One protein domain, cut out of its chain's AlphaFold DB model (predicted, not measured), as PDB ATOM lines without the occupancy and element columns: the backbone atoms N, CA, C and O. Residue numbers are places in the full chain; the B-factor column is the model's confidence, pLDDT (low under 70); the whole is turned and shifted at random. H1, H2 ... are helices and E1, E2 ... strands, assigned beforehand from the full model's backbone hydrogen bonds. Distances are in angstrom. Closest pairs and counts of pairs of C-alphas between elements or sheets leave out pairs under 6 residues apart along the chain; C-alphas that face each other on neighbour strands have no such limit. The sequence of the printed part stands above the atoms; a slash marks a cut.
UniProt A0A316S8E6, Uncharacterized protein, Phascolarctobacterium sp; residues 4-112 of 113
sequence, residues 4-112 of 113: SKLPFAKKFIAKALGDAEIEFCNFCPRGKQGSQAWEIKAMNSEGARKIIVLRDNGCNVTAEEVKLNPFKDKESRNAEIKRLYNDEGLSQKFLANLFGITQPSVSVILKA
ATOM      1  N   SER A   4     168.347 178.727 184.225       68.94
ATOM      2  CA  SER A   4     169.513 179.252 183.500       68.94
ATOM      3  C   SER A   4     169.184 179.857 182.131       68.94
ATOM      4  O   SER A   4     169.999 180.592 181.579       68.94
ATOM      5  N   LYS A   5     167.995 179.568 181.586       79.69
ATOM      6  CA  LYS A   5     167.538 180.071 180.283       79.69
ATOM      7  C   LYS A   5     166.914 181.470 180.343       79.69
ATOM      8  O   LYS A   5     166.607 182.031 179.295       79.69
ATOM      9  N   LEU A   6     166.686 182.018 181.537       87.75
ATOM     10  CA  LEU A   6     166.189 183.383 181.711       87.75
ATOM     11  C   LEU A   6     167.363 184.375 181.666       87.75
ATOM     12  O   LEU A   6     168.405 184.096 182.257       87.75
ATOM     13  N   PRO A   7     167.212 185.551 181.031       90.19
ATOM     14  CA  PRO A   7     168.317 186.491 180.814       90.19
ATOM     15  C   PRO A   7     168.682 187.324 182.056       90.19
ATOM     16  O   PRO A   7     169.299 188.378 181.939       90.19
ATOM     17  N   PHE A   8     168.308 186.872 183.253       91.19
ATOM     18  CA  PHE A   8     168.501 187.608 184.498       91.19
ATOM     19  C   PHE A   8     169.497 186.908 185.420       91.19
ATOM     20  O   PHE A   8     169.799 185.722 185.283       91.19
ATOM     21  N   ALA A   9     169.994 187.642 186.413       92.12
ATOM     22  CA  ALA A   9     170.893 187.080 187.407       92.12
ATOM     23  C   ALA A   9     170.240 185.887 188.131       92.12
ATOM     24  O   ALA A   9     169.150 186.005 188.692       92.12
ATOM     25  N   LYS A  10     170.952 184.754 188.207       90.81
ATOM     26  CA  LYS A  10     170.461 183.521 188.853       90.81
ATOM     27  C   LYS A  10     169.954 183.751 190.279       90.81
ATOM     28  O   LYS A  10     168.918 183.218 190.653       90.81
ATOM     29  N   LYS A  11     170.649 184.590 191.060       92.62
ATOM     30  CA  LYS A  11     170.241 184.950 192.430       92.62
ATOM     31  C   LYS A  11     168.896 185.682 192.473       92.62
ATOM     32  O   LYS A  11     168.112 185.444 193.382       92.62
ATOM     33  N   PHE A  12     168.630 186.556 191.503       93.19
ATOM     34  CA  PHE A  12     167.362 187.279 191.404       93.19
ATOM     35  C   PHE A  12     166.215 186.327 191.056       93.19
ATOM     36  O   PHE A  12     165.192 186.326 191.735       93.19
ATOM     37  N   ILE A  13     166.427 185.455 190.065       92.69
ATOM     38  CA  ILE A  13     165.449 184.436 189.665       92.69
ATOM     39  C   ILE A  13     165.151 183.483 190.830       92.69
ATOM     40  O   ILE A  13     163.989 183.249 191.142       92.69
ATOM     41  N   ALA A  14     166.185 182.980 191.511       92.56
ATOM     42  CA  ALA A  14     166.027 182.097 192.666       92.56
ATOM     43  C   ALA A  14     165.246 182.776 193.801       92.56
ATOM     44  O   ALA A  14     164.354 182.167 194.383       92.56
ATOM     45  N   LYS A  15     165.519 184.060 194.075       93.94
ATOM     46  CA  LYS A  15     164.759 184.839 195.062       93.94
ATOM     47  C   LYS A  15     163.282 184.979 194.672       93.94
ATOM     48  O   LYS A  15     162.431 184.894 195.548       93.94
ATOM     49  N   ALA A  16     162.984 185.201 193.392       93.31
ATOM     50  CA  ALA A  16     161.612 185.334 192.902       93.31
ATOM     51  C   ALA A  16     160.839 184.003 192.929       93.31
ATOM     52  O   ALA A  16     159.647 183.982 193.220       93.31
ATOM     53  N   LEU A  17     161.510 182.886 192.632       92.50
ATOM     54  CA  LEU A  17     160.886 181.561 192.609       92.50
ATOM     55  C   LEU A  17     160.741 180.945 194.004       92.50
ATOM     56  O   LEU A  17     159.767 180.231 194.247       92.50
ATOM     57  N   GLY A  18     161.654 181.235 194.931       91.88
ATOM     58  CA  GLY A  18     161.693 180.565 196.229       91.88
ATOM     59  C   GLY A  18     161.967 179.068 196.059       91.88
ATOM     60  O   GLY A  18     162.954 178.692 195.434       91.88
ATOM     61  N   ASP A  19     161.082 178.231 196.597       90.88
ATOM     62  CA  ASP A  19     161.130 176.766 196.495       90.88
ATOM     63  C   ASP A  19     160.490 176.212 195.208       90.88
ATOM     64  O   ASP A  19     160.467 175.001 195.005       90.88
ATOM     65  N   ALA A  20     159.932 177.073 194.353       92.94
ATOM     66  CA  ALA A  20     159.145 176.630 193.211       92.94
ATOM     67  C   ALA A  20     159.979 176.320 191.966       92.94
ATOM     68  O   ALA A  20     160.909 177.043 191.601       92.94
ATOM     69  N   GLU A  21     159.559 175.285 191.246       93.25
ATOM     70  CA  GLU A  21     160.170 174.843 190.002       93.25
ATOM     71  C   GLU A  21     159.409 175.362 188.780       93.25
ATOM     72  O   GLU A  21     158.177 175.388 188.746       93.25
ATOM     73  N   ILE A  22     160.144 175.760 187.737       94.75
ATOM     74  CA  ILE A  22     159.554 176.290 186.503       94.75
ATOM     75  C   ILE A  22     158.975 175.149 185.655       94.75
ATOM     76  O   ILE A  22     159.722 174.355 185.068       94.75
ATOM     77  N   GLU A  23     157.655 175.150 185.476       94.94
ATOM     78  CA  GLU A  23     156.950 174.277 184.529       94.94
ATOM     79  C   GLU A  23     156.983 174.863 183.109       94.94
ATOM     80  O   GLU A  23     157.235 174.151 182.136       94.94
ATOM     81  N   PHE A  24     156.747 176.173 182.976       95.06
ATOM     82  CA  PHE A  24     156.660 176.853 181.684       95.06
ATOM     83  C   PHE A  24     157.070 178.324 181.793       95.06
ATOM     84  O   PHE A  24     156.824 178.978 182.803       95.06
ATOM     85  N   CYS A  25     157.664 178.854 180.726       95.25
ATOM     86  CA  CYS A  25     157.989 180.266 180.608       95.25
ATOM     87  C   CYS A  25     157.599 180.786 179.224       95.25
ATOM     88  O   CYS A  25     157.900 180.161 178.203       95.25
ATOM     89  N   ASN A  26     156.954 181.948 179.199       95.00
ATOM     90  CA  ASN A  26     156.621 182.672 177.988       95.00
ATOM     91  C   ASN A  26     157.321 184.034 177.980       95.00
ATOM     92  O   ASN A  26     157.183 184.813 178.919       95.00
ATOM     93  N   PHE A  27     158.048 184.318 176.901       94.38
ATOM     94  CA  PHE A  27     158.635 185.631 176.666       94.38
ATOM     95  C   PHE A  27     157.656 186.522 175.893       94.38
ATOM     96  O   PHE A  27     157.190 186.169 174.807       94.38
ATOM     97  N   CYS A  28     157.388 187.697 176.450       91.38
ATOM     98  CA  CYS A  28     156.557 188.747 175.890       91.38
ATOM     99  C   CYS A  28     157.441 189.951 175.535       91.38
ATOM    100  O   CYS A  28     157.737 190.760 176.412       91.38
ATOM    101  N   PRO A  29     157.831 190.128 174.256       85.44
ATOM    102  CA  PRO A  29     158.663 191.263 173.848       85.44
ATOM    103  C   PRO A  29     157.942 192.612 173.982       85.44
ATOM    104  O   PRO A  29     158.589 193.651 174.021       85.44
ATOM    105  N   ARG A  30     156.604 192.593 174.026       80.94
ATOM    106  CA  ARG A  30     155.738 193.747 174.280       80.94
ATOM    107  C   ARG A  30     154.674 193.331 175.289       80.94
ATOM    108  O   ARG A  30     153.605 192.857 174.905       80.94
ATOM    109  N   GLY A  31     154.999 193.415 176.576       72.94
ATOM    110  CA  GLY A  31     154.026 193.235 177.648       72.94
ATOM    111  C   GLY A  31     152.973 194.348 177.642       72.94
ATOM    112  O   GLY A  31     153.087 195.329 176.907       72.94
ATOM    113  N   LYS A  32     151.952 194.229 178.499       70.50
ATOM    114  CA  LYS A  32     150.859 195.218 178.604       70.50
ATOM    115  C   LYS A  32     151.348 196.659 178.829       70.50
ATOM    116  O   LYS A  32     150.711 197.591 178.357       70.50
ATOM    117  N   GLN A  33     152.479 196.839 179.512       71.25
ATOM    118  CA  GLN A  33     153.074 198.152 179.801       71.25
ATOM    119  C   GLN A  33     154.118 198.601 178.759       71.25
ATOM    120  O   GLN A  33     154.832 199.571 178.978       71.25
ATOM    121  N   GLY A  34     154.257 197.889 177.636       76.25
ATOM    122  CA  GLY A  34     155.261 198.185 176.608       76.25
ATOM    123  C   GLY A  34     156.676 197.684 176.928       76.25
ATOM    124  O   GLY A  34     157.508 197.654 176.026       76.25
ATOM    125  N   SER A  35     156.934 197.230 178.158       84.00
ATOM    126  CA  SER A  35     158.189 196.592 178.571       84.00
ATOM    127  C   SER A  35     158.251 195.105 178.213       84.00
ATOM    128  O   SER A  35     157.228 194.446 177.985       84.00
ATOM    129  N   GLN A  36     159.470 194.566 178.155       91.00
ATOM    130  CA  GLN A  36     159.693 193.134 177.987       91.00
ATOM    131  C   GLN A  36     159.319 192.397 179.275       91.00
ATOM    132  O   GLN A  36     159.680 192.826 180.371       91.00
ATOM    133  N   ALA A  37     158.599 191.285 179.145       93.38
ATOM    134  CA  ALA A  37     158.166 190.490 180.285       93.38
ATOM    135  C   ALA A  37     158.386 188.991 180.071       93.38
ATOM    136  O   ALA A  37     158.269 188.480 178.957       93.38
ATOM    137  N   TRP A  38     158.659 188.281 181.160       95.25
ATOM    138  CA  TRP A  38     158.699 186.828 181.225       95.25
ATOM    139  C   TRP A  38     157.605 186.364 182.170       95.25
ATOM    140  O   TRP A  38     157.635 186.659 183.360       95.25
ATOM    141  N   GLU A  39     156.645 185.633 181.623       95.81
ATOM    142  CA  GLU A  39     155.531 185.051 182.361       95.81
ATOM    143  C   GLU A  39     155.898 183.608 182.690       95.81
ATOM    144  O   GLU A  39     156.150 182.796 181.795       95.81
ATOM    145  N   ILE A  40     155.983 183.297 183.975       96.44
ATOM    146  CA  ILE A  40     156.518 182.036 184.473       96.44
ATOM    147  C   ILE A  40     155.422 181.316 185.242       96.44
ATOM    148  O   ILE A  40     154.858 181.842 186.196       96.44
ATOM    149  N   LYS A  41     155.143 180.084 184.824       96.19
ATOM    150  CA  LYS A  41     154.306 179.127 185.537       96.19
ATOM    151  C   LYS A  41     155.240 178.259 186.368       96.19
ATOM    152  O   LYS A  41     156.071 177.546 185.797       96.19
ATOM    153  N   ALA A  42     155.116 178.343 187.685       95.12
ATOM    154  CA  ALA A  42     155.934 177.579 188.612       95.12
ATOM    155  C   ALA A  42     155.064 176.812 189.609       95.12
ATOM    156  O   ALA A  42     153.980 177.270 189.976       95.12
ATOM    157  N   MET A  43     155.547 175.653 190.042       94.31
ATOM    158  CA  MET A  43     154.902 174.815 191.049       94.31
ATOM    159  C   MET A  43     155.803 174.731 192.274       94.31
ATOM    160  O   MET A  43     156.995 174.466 192.137       94.31
ATOM    161  N   ASN A  44     155.249 175.001 193.453       91.06
ATOM    162  CA  ASN A  44     155.973 174.831 194.708       91.06
ATOM    163  C   ASN A  44     156.003 173.355 195.144       91.06
ATOM    164  O   ASN A  44     155.335 172.498 194.560       91.06
ATOM    165  N   SER A  45     156.763 173.074 196.197       89.31
ATOM    166  CA  SER A  45     156.893 171.725 196.763       89.31
ATOM    167  C   SER A  45     155.569 171.141 197.293       89.31
ATOM    168  O   SER A  45     155.417 169.924 197.375       89.31
ATOM    169  N   GLU A  46     154.583 171.991 197.585       90.31
ATOM    170  CA  GLU A  46     153.241 171.615 198.054       90.31
ATOM    171  C   GLU A  46     152.255 171.315 196.907       90.31
ATOM    172  O   GLU A  46     151.095 170.977 197.145       90.31
ATOM    173  N   GLY A  47     152.687 171.446 195.647       87.00
ATOM    174  CA  GLY A  47     151.853 171.219 194.463       87.00
ATOM    175  C   GLY A  47     150.958 172.403 194.074       87.00
ATOM    176  O   GLY A  47     150.175 172.303 193.123       87.00
ATOM    177  N   ALA A  48     151.077 173.542 194.758       89.75
ATOM    178  CA  ALA A  48     150.402 174.778 194.392       89.75
ATOM    179  C   ALA A  48     151.137 175.477 193.241       89.75
ATOM    180  O   ALA A  48     152.364 175.610 193.226       89.75
ATOM    181  N   ARG A  49     150.369 175.961 192.258       92.75
ATOM    182  CA  ARG A  49     150.907 176.760 191.154       92.75
ATOM    183  C   ARG A  49     150.868 178.239 191.493       92.75
ATOM    184  O   ARG A  49     149.828 178.749 191.903       92.75
ATOM    185  N   LYS A  50     151.969 178.927 191.210       92.88
ATOM    186  CA  LYS A  50     152.054 180.387 191.219       92.88
ATOM    187  C   LYS A  50     152.548 180.913 189.882       92.88
ATOM    188  O   LYS A  50     153.195 180.205 189.103       92.88
ATOM    189  N   ILE A  51     152.205 182.164 189.617       96.50
ATOM    190  CA  ILE A  51     152.611 182.874 188.414       96.50
ATOM    191  C   ILE A  51     153.619 183.932 188.841       96.50
ATOM    192  O   ILE A  51     153.318 184.751 189.701       96.50
ATOM    193  N   ILE A  52     154.800 183.921 188.235       96.12
ATOM    194  CA  ILE A  52     155.804 184.967 188.429       96.12
ATOM    195  C   ILE A  52     155.935 185.743 187.125       96.12
ATOM    196  O   ILE A  52     156.136 185.149 186.065       96.12
ATOM    197  N   VAL A  53     155.835 187.065 187.197       95.31
ATOM    198  CA  VAL A  53     156.077 187.962 186.069       95.31
ATOM    199  C   VAL A  53     157.366 188.719 186.334       95.31
ATOM    200  O   VAL A  53     157.450 189.509 187.272       95.31
ATOM    201  N   LEU A  54     158.381 188.470 185.509       94.69
ATOM    202  CA  LEU A  54     159.608 189.262 185.517       94.69
ATOM    203  C   LEU A  54     159.489 190.342 184.447       94.69
ATOM    204  O   LEU A  54     159.246 190.006 183.290       94.69
ATOM    205  N   ARG A  55     159.656 191.615 184.805       92.88
ATOM    206  CA  ARG A  55     159.604 192.732 183.847       92.88
ATOM    207  C   ARG A  55     160.948 193.423 183.784       92.88
ATOM    208  O   ARG A  55     161.499 193.763 184.825       92.88
ATOM    209  N   ASP A  56     161.436 193.648 182.574       91.75
ATOM    210  CA  ASP A  56     162.606 194.483 182.328       91.75
ATOM    211  C   ASP A  56     162.143 195.871 181.876       91.75
ATOM    212  O   ASP A  56     161.624 196.042 180.769       91.75
ATOM    213  N   ASN A  57     162.301 196.857 182.759       87.88
ATOM    214  CA  ASN A  57     161.913 198.243 182.507       87.88
ATOM    215  C   ASN A  57     163.108 199.104 182.055       87.88
ATOM    216  O   ASN A  57     163.029 200.332 182.084       87.88
ATOM    217  N   GLY A  58     164.238 198.492 181.690       87.62
ATOM    218  CA  GLY A  58     165.469 199.160 181.264       87.62
ATOM    219  C   GLY A  58     166.308 199.718 182.418       87.62
ATOM    220  O   GLY A  58     167.523 199.540 182.431       87.62
ATOM    221  N   CYS A  59     165.687 200.362 183.410       88.94
ATOM    222  CA  CYS A  59     166.382 200.862 184.605       88.94
ATOM    223  C   CYS A  59     166.434 199.842 185.752       88.94
ATOM    224  O   CYS A  59     167.300 199.929 186.623       88.94
ATOM    225  N   ASN A  60     165.505 198.885 185.769       90.19
ATOM    226  CA  ASN A  60     165.439 197.817 186.751       90.19
ATOM    227  C   ASN A  60     164.689 196.595 186.205       90.19
ATOM    228  O   ASN A  60     163.944 196.677 185.226       90.19
ATOM    229  N   VAL A  61     164.866 195.472 186.900       92.44
ATOM    230  CA  VAL A  61     164.065 194.264 186.702       92.44
ATOM    231  C   VAL A  61     163.178 194.071 187.925       92.44
ATOM    232  O   VAL A  61     163.679 194.035 189.052       92.44
ATOM    233  N   THR A  62     161.868 193.953 187.719       93.69
ATOM    234  CA  THR A  62     160.903 193.655 188.786       93.69
ATOM    235  C   THR A  62     160.453 192.203 188.709       93.69
ATOM    236  O   THR A  62     160.460 191.594 187.640       93.69
ATOM    237  N   ALA A  63     160.105 191.633 189.861       95.06
ATOM    238  CA  ALA A  63     159.512 190.308 189.973       95.06
ATOM    239  C   ALA A  63     158.202 190.436 190.749       95.06
ATOM    240  O   ALA A  63     158.208 190.848 191.908       95.06
ATOM    241  N   GLU A  64     157.098 190.102 190.095       94.62
ATOM    242  CA  GLU A  64     155.749 190.196 190.644       94.62
ATOM    243  C   GLU A  64     155.145 188.796 190.722       94.62
ATOM    244  O   GLU A  64     155.134 188.063 189.731       94.62
ATOM    245  N   GLU A  65     154.644 188.414 191.895       95.44
ATOM    246  CA  GLU A  65     153.843 187.201 192.039       95.44
ATOM    247  C   GLU A  65     152.373 187.529 191.790       95.44
ATOM    248  O   GLU A  65     151.768 188.327 192.507       95.44
ATOM    249  N   VAL A  66     151.793 186.883 190.782       94.62
ATOM    250  CA  VAL A  66     150.369 186.969 190.475       94.62
ATOM    251  C   VAL A  66     149.676 185.762 191.095       94.62
ATOM    252  O   VAL A  66     149.931 184.610 190.730       94.62
ATOM    253  N   LYS A  67     148.779 186.032 192.046       91.38
ATOM    254  CA  LYS A  67     147.989 184.989 192.707       91.38
ATOM    255  C   LYS A  67     146.976 184.402 191.735       91.38
ATOM    256  O   LYS A  67     146.289 185.142 191.032       91.38
ATOM    257  N   LEU A  68     146.873 183.076 191.734       92.38
ATOM    258  CA  LEU A  68     145.848 182.342 191.003       92.38
ATOM    259  C   LEU A  68     144.673 182.061 191.939       92.38
ATOM    260  O   LEU A  68     144.853 181.428 192.980       92.38
ATOM    261  N   ASN A  69     143.473 182.499 191.566       93.69
ATOM    262  CA  ASN A  69     142.284 182.193 192.354       93.69
ATOM    263  C   ASN A  69     141.770 180.782 192.029       93.69
ATOM    264  O   ASN A  69     141.670 180.419 190.851       93.69
ATOM    265  N   PRO A  70     141.410 179.975 193.045       91.25
ATOM    266  CA  PRO A  70     140.810 178.671 192.813       91.25
ATOM    267  C   PRO A  70     139.434 178.824 192.154       91.25
ATOM    268  O   PRO A  70     138.659 179.719 192.484       91.25
ATOM    269  N   PHE A  71     139.110 177.904 191.250       93.31
ATOM    270  CA  PHE A  71     137.834 177.845 190.543       93.31
ATOM    271  C   PHE A  71     137.243 176.437 190.657       93.31
ATOM    272  O   PHE A  71     137.978 175.458 190.789       93.31
ATOM    273  N   LYS A  72     135.912 176.329 190.621       93.88
ATOM    274  CA  LYS A  72     135.193 175.046 190.769       93.88
ATOM    275  C   LYS A  72     134.471 174.614 189.496       93.88
ATOM    276  O   LYS A  72     134.137 173.444 189.348       93.88
ATOM    277  N   ASP A  73     134.252 175.543 188.574       96.25
ATOM    278  CA  ASP A  73     133.467 175.330 187.366       96.25
ATOM    279  C   ASP A  73     134.040 176.116 186.176       96.25
ATOM    280  O   ASP A  73     135.053 176.822 186.254       96.25
ATOM    281  N   LYS A  74     133.394 175.955 185.019       95.25
ATOM    282  CA  LYS A  74     133.800 176.613 183.776       95.25
ATOM    283  C   LYS A  74     133.651 178.133 183.843       95.25
ATOM    284  O   LYS A  74     134.452 178.814 183.207       95.25
ATOM    285  N   GLU A  75     132.660 178.642 184.562       95.50
ATOM    286  CA  GLU A  75     132.348 180.070 184.633       95.50
ATOM    287  C   GLU A  75     133.376 180.806 185.492       95.50
ATOM    288  O   GLU A  75     134.004 181.749 185.013       95.50
ATOM    289  N   SER A  76     133.648 180.299 186.694       96.81
ATOM    290  CA  SER A  76     134.695 180.792 187.597       96.81
ATOM    291  C   SER A  76     136.087 180.707 186.968       96.81
ATOM    292  O   SER A  76     136.850 181.669 187.049       96.81
ATOM    293  N   ARG A  77     136.404 179.627 186.236       96.75
ATOM    294  CA  ARG A  77     137.640 179.561 185.436       96.75
ATOM    295  C   ARG A  77     137.699 180.686 184.401       96.75
ATOM    296  O   ARG A  77     138.732 181.328 184.247       96.75
ATOM    297  N   ASN A  78     136.624 180.891 183.643       97.38
ATOM    298  CA  ASN A  78     136.597 181.905 182.590       97.38
ATOM    299  C   ASN A  78     136.702 183.322 183.171       97.38
ATOM    300  O   ASN A  78     137.369 184.168 182.576       97.38
ATOM    301  N   ALA A  79     136.093 183.571 184.333       97.00
ATOM    302  CA  ALA A  79     136.241 184.816 185.079       97.00
ATOM    303  C   ALA A  79     137.696 185.034 185.518       97.00
ATOM    304  O   ALA A  79     138.231 186.123 185.320       97.00
ATOM    305  N   GLU A  80     138.374 183.992 186.009       97.38
ATOM    306  CA  GLU A  80     139.790 184.082 186.373       97.38
ATOM    307  C   GLU A  80     140.687 184.322 185.149       97.38
ATOM    308  O   GLU A  80     141.582 185.160 185.202       97.38
ATOM    309  N   ILE A  81     140.410 183.681 184.006       97.88
ATOM    310  CA  ILE A  81     141.096 183.975 182.732       97.88
ATOM    311  C   ILE A  81     140.924 185.451 182.348       97.88
ATOM    312  O   ILE A  81     141.898 186.098 181.960       97.88
ATOM    313  N   LYS A  82     139.702 185.994 182.460       97.19
ATOM    314  CA  LYS A  82     139.416 187.407 182.175       97.19
ATOM    315  C   LYS A  82     140.177 188.331 183.133       97.19
ATOM    316  O   LYS A  82     140.802 189.271 182.653       97.19
ATOM    317  N   ARG A  83     140.180 188.050 184.440       97.12
ATOM    318  CA  ARG A  83     140.904 188.823 185.467       97.12
ATOM    319  C   ARG A  83     142.410 188.828 185.213       97.12
ATOM    320  O   ARG A  83     143.032 189.881 185.132       97.12
ATOM    321  N   LEU A  84     142.997 187.650 185.005       96.62
ATOM    322  CA  LEU A  84     144.424 187.501 184.728       96.62
ATOM    323  C   LEU A  84     144.854 188.221 183.437       96.62
ATOM    324  O   LEU A  84     145.967 188.735 183.351       96.62
ATOM    325  N   TYR A  85     143.985 188.278 182.427       95.81
ATOM    326  CA  TYR A  85     144.262 189.019 181.196       95.81
ATOM    327  C   TYR A  85     144.075 190.534 181.369       95.81
ATOM    328  O   TYR A  85     144.976 191.316 181.061       95.81
ATOM    329  N   ASN A  86     142.906 190.961 181.848       93.94
ATOM    330  CA  ASN A  86     142.515 192.369 181.882       93.94
ATOM    331  C   ASN A  86     143.191 193.134 183.010       93.94
ATOM    332  O   ASN A  86     143.621 194.262 182.780       93.94
ATOM    333  N   ASP A  87     143.335 192.530 184.184       93.88
ATOM    334  CA  ASP A  87     143.794 193.231 185.380       93.88
ATOM    335  C   ASP A  87     145.306 193.031 185.523       93.88
ATOM    336  O   ASP A  87     146.065 193.998 185.459       93.88
ATOM    337  N   GLU A  88     145.752 191.771 185.538       93.81
ATOM    338  CA  GLU A  88     147.167 191.395 185.730       93.81
ATOM    339  C   GLU A  88     148.010 191.515 184.446       93.81
ATOM    340  O   GLU A  88     149.242 191.599 184.479       93.81
ATOM    341  N   GLY A  89     147.356 191.569 183.283       92.75
ATOM    342  CA  GLY A  89     148.021 191.808 182.004       92.75
ATOM    343  C   GLY A  89     148.803 190.626 181.444       92.75
ATOM    344  O   GLY A  89     149.748 190.855 180.686       92.75
ATOM    345  N   LEU A  90     148.431 189.394 181.804       95.06
ATOM    346  CA  LEU A  90     149.042 188.183 181.259       95.06
ATOM    347  C   LEU A  90     148.633 187.949 179.803       95.06
ATOM    348  O   LEU A  90     147.509 188.225 179.386       95.06
ATOM    349  N   SER A  91     149.536 187.382 179.015       95.12
ATOM    350  CA  SER A  91     149.313 187.104 177.605       95.12
ATOM    351  C   SER A  91     148.370 185.919 177.390       95.12
ATOM    352  O   SER A  91     148.377 184.926 178.119       95.12
ATOM    353  N   GLN A  92     147.602 185.958 176.297       95.94
ATOM    354  CA  GLN A  92     146.710 184.847 175.935       95.94
ATOM    355  C   GLN A  92     147.466 183.527 175.729       95.94
ATOM    356  O   GLN A  92     146.927 182.457 176.001       95.94
ATOM    357  N   LYS A  93     148.716 183.594 175.253       96.00
ATOM    358  CA  LYS A  93     149.565 182.417 175.036       96.00
ATOM    359  C   LYS A  93     149.950 181.759 176.360       96.00
ATOM    360  O   LYS A  93     149.902 180.536 176.466       96.00
ATOM    361  N   PHE A  94     150.297 182.556 177.366       96.62
ATOM    362  CA  PHE A  94     150.575 182.035 178.697       96.62
ATOM    363  C   PHE A  94     149.320 181.473 179.359       96.62
ATOM    364  O   PHE A  94     149.358 180.357 179.867       96.62
ATOM    365  N   LEU A  95     148.187 182.173 179.260       97.50
ATOM    366  CA  LEU A  95     146.908 181.690 179.792       97.50
ATOM    367  C   LEU A  95     146.480 180.361 179.150       97.50
ATOM    368  O   LEU A  95     146.020 179.460 179.845       97.50
ATOM    369  N   ALA A  96     146.699 180.190 177.846       97.81
ATOM    370  CA  ALA A  96     146.445 178.926 177.158       97.81
ATOM    371  C   ALA A  96     147.230 177.763 177.797       97.81
ATOM    372  O   ALA A  96     146.651 176.732 178.144       97.81
ATOM    373  N   ASN A  97     148.530 177.957 178.047       97.56
ATOM    374  CA  ASN A  97     149.365 176.958 178.720       97.56
ATOM    375  C   ASN A  97     148.973 176.740 180.194       97.56
ATOM    376  O   ASN A  97     148.972 175.605 180.681       97.56
ATOM    377  N   LEU A  98     148.640 177.814 180.913       96.94
ATOM    378  CA  LEU A  98     148.275 177.756 182.325       96.94
ATOM    379  C   LEU A  98     147.014 176.911 182.542       96.94
ATOM    380  O   LEU A  98     147.019 176.032 183.402       96.94
ATOM    381  N   PHE A  99     145.979 177.138 181.728       96.06
ATOM    382  CA  PHE A  99     144.675 176.475 181.843       96.06
ATOM    383  C   PHE A  99     144.534 175.210 180.984       96.06
ATOM    384  O   PHE A  99     143.468 174.595 180.992       96.06
ATOM    385  N   GLY A 100     145.577 174.817 180.244       95.88
ATOM    386  CA  GLY A 100     145.551 173.619 179.399       95.88
ATOM    387  C   GLY A 100     144.530 173.702 178.259       95.88
ATOM    388  O   GLY A 100     143.903 172.705 177.916       95.88
ATOM    389  N   ILE A 101     144.333 174.896 177.695       96.94
ATOM    390  CA  ILE A 101     143.417 175.149 176.573       96.94
ATOM    391  C   ILE A 101     144.163 175.804 175.413       96.94
ATOM    392  O   ILE A 101     145.313 176.213 175.538       96.94
ATOM    393  N   THR A 102     143.517 175.923 174.256       97.44
ATOM    394  CA  THR A 102     144.140 176.585 173.103       97.44
ATOM    395  C   THR A 102     144.099 178.111 173.245       97.44
ATOM    396  O   THR A 102     143.184 178.667 173.859       97.44
ATOM    397  N   GLN A 103     145.053 178.816 172.630       96.75
ATOM    398  CA  GLN A 103     145.019 180.283 172.567       96.75
ATOM    399  C   GLN A 103     143.733 180.814 171.893       96.75
ATOM    400  O   GLN A 103     143.145 181.749 172.440       96.75
ATOM    401  N   PRO A 104     143.214 180.226 170.791       97.94
ATOM    402  CA  PRO A 104     141.897 180.593 170.269       97.94
ATOM    403  C   PRO A 104     140.771 180.473 171.304       97.94
ATOM    404  O   PRO A 104     139.937 181.371 171.393       97.94
ATOM    405  N   SER A 105     140.768 179.422 172.135       97.56
ATOM    406  CA  SER A 105     139.790 179.279 173.223       97.56
ATOM    407  C   SER A 105     139.881 180.434 174.223       97.56
ATOM    408  O   SER A 105     138.848 180.983 174.601       97.56
ATOM    409  N   VAL A 106     141.096 180.852 174.598       97.75
ATOM    410  CA  VAL A 106     141.307 182.046 175.436       97.75
ATOM    411  C   VAL A 106     140.738 183.288 174.749       97.75
ATOM    412  O   VAL A 106     139.971 184.023 175.363       97.75
ATOM    413  N   SER A 107     141.031 183.502 173.462       97.31
ATOM    414  CA  SER A 107     140.492 184.655 172.729       97.31
ATOM    415  C   SER A 107     138.961 184.670 172.689       97.31
ATOM    416  O   SER A 107     138.383 185.754 172.739       97.31
ATOM    417  N   VAL A 108     138.304 183.512 172.572       97.88
ATOM    418  CA  VAL A 108     136.836 183.415 172.605       97.88
ATOM    419  C   VAL A 108     136.306 183.774 173.992       97.88
ATOM    420  O   VAL A 108     135.372 184.562 174.092       97.88
ATOM    421  N   ILE A 109     136.933 183.268 175.059       97.19
ATOM    422  CA  ILE A 109     136.560 183.581 176.449       97.19
ATOM    423  C   ILE A 109     136.658 185.085 176.728       97.19
ATOM    424  O   ILE A 109     135.766 185.647 177.358       97.19
ATOM    425  N   LEU A 110     137.707 185.746 176.233       96.56
ATOM    426  CA  LEU A 110     137.907 187.187 176.420       96.56
ATOM    427  C   LEU A 110     136.902 188.045 175.638       96.56
ATOM    428  O   LEU A 110     136.587 189.149 176.067       96.56
ATOM    429  N   LYS A 111     136.396 187.550 174.501       95.75
ATOM    430  CA  LYS A 111     135.389 188.242 173.677       95.75
ATOM    431  C   LYS A 111     133.952 187.975 174.122       95.75
ATOM    432  O   LYS A 111     133.060 188.740 173.759       95.75
ATOM    433  N   ALA A 112     133.714 186.885 174.849       88.12
ATOM    434  CA  ALA A 112     132.401 186.567 175.387       88.12
ATOM    435  C   ALA A 112     131.996 187.651 176.397       88.12
ATOM    436  O   ALA A 112     132.740 187.898 177.351       88.12
TER     437      ALA A 112
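Overview. This is residues 4 to 112 of the 113 residues of an uncharacterized protein of Phascolarctobacterium sp (UniProt A0A316S8E6). A strongly twisted sheet of four strands stands between helix H1 on one face and a group of three crossed helices, H2, H3 and H4, on the other side. Of this group H3 packs on the opposite face of the sheet from H1, while H2 and H4 lie beyond H3, off the sheet. The printed part has 109 residues with four named helices and four named strands, in the order H1 E1 E2 E3 E4 H2 H3 H4; the sheet runs E1 E2 E3 E4 and is antiparallel throughout. The class is mixed, helices and strands, and the whole is compact, with a radius of gyration of the C-alphas of 13.9 A and spans of 40 by 34 by 19 A.

Arrangement. The sheet is a meander, each strand the antiparallel neighbour of the one before: E1, residues 21 to 28, E2, residues 36 to 43, E3, residues 49 to 56, and E4, residues 61 to 66. E1 and E2 form a hairpin, with N 26 and O 39 at 2.8 A; E1 bends by 57 degrees at residue 24. E2 and E3 form a hairpin, with N 40 and O 52 at 2.8 A, and E3 and E4 another, with N 53 and O 64 at 2.8 A; these N and O pairs are within hydrogen-bond range. H1, residues 10 to 17, is on the sheet, and its closest C-alphas to E4 are Ala 16 and Ala 63, 6.1 A. H3, residues 92 to 99, is on the opposite face at a height over the sheet of 9.3 A, with the C-alphas of Asn 26 and Phe 94 the closest to E1 at 6.1 A. It runs along the strands, at 4 degrees to E2 on the local plane. H4, residues 103 to 111, touches H3, about perpendicular at 78 degrees, closest at the C-alphas of Ala 96 and Gln 103, 5.0 A. H2, residues 74 to 86, touches H4 with residues 78 to 82 alone, about perpendicular at 88 degrees, closest at the C-alphas of Lys 82 and Leu 110, 6.0 A. H2 and H3, a helical hairpin, only just touch, with 3 pairs of C-alphas within 8 A, made by residues 81 to 85 of H2 alone; the closest are Ile 81 and Leu 95, 6.9 A. Their tilt of 37 degrees, opposite ways, is only just steep. H1 and H2 are apart. In H1, H2, H3 and H4 every O i to N i+4 pair is within hydrogen-bond range.

Along the chain. E2 and E3 each measure 23.0 A from first to last C-alpha, E1 20.1 A, H2 18.1 A and E4 16.0 A; H4, H1 and H3 are shorter. H1 begins at C-alpha 10, (170.461, 183.521, 188.853). E2 begins at C-alpha 36, (159.693, 193.134, 177.987), and H4 ends at C-alpha 111, (135.389, 188.242, 173.677).

Size, cuts and confidence. The two C-alphas farthest apart are those of Cys 59 and Asp 73, 41.7 A. The printed part has no cut and no long link; those from E1 to E2 and from E4 to H2, seven residues each, are short, and the others are tight. The mean pLDDT of the printed part is 92.7, and residue 4 is under 70.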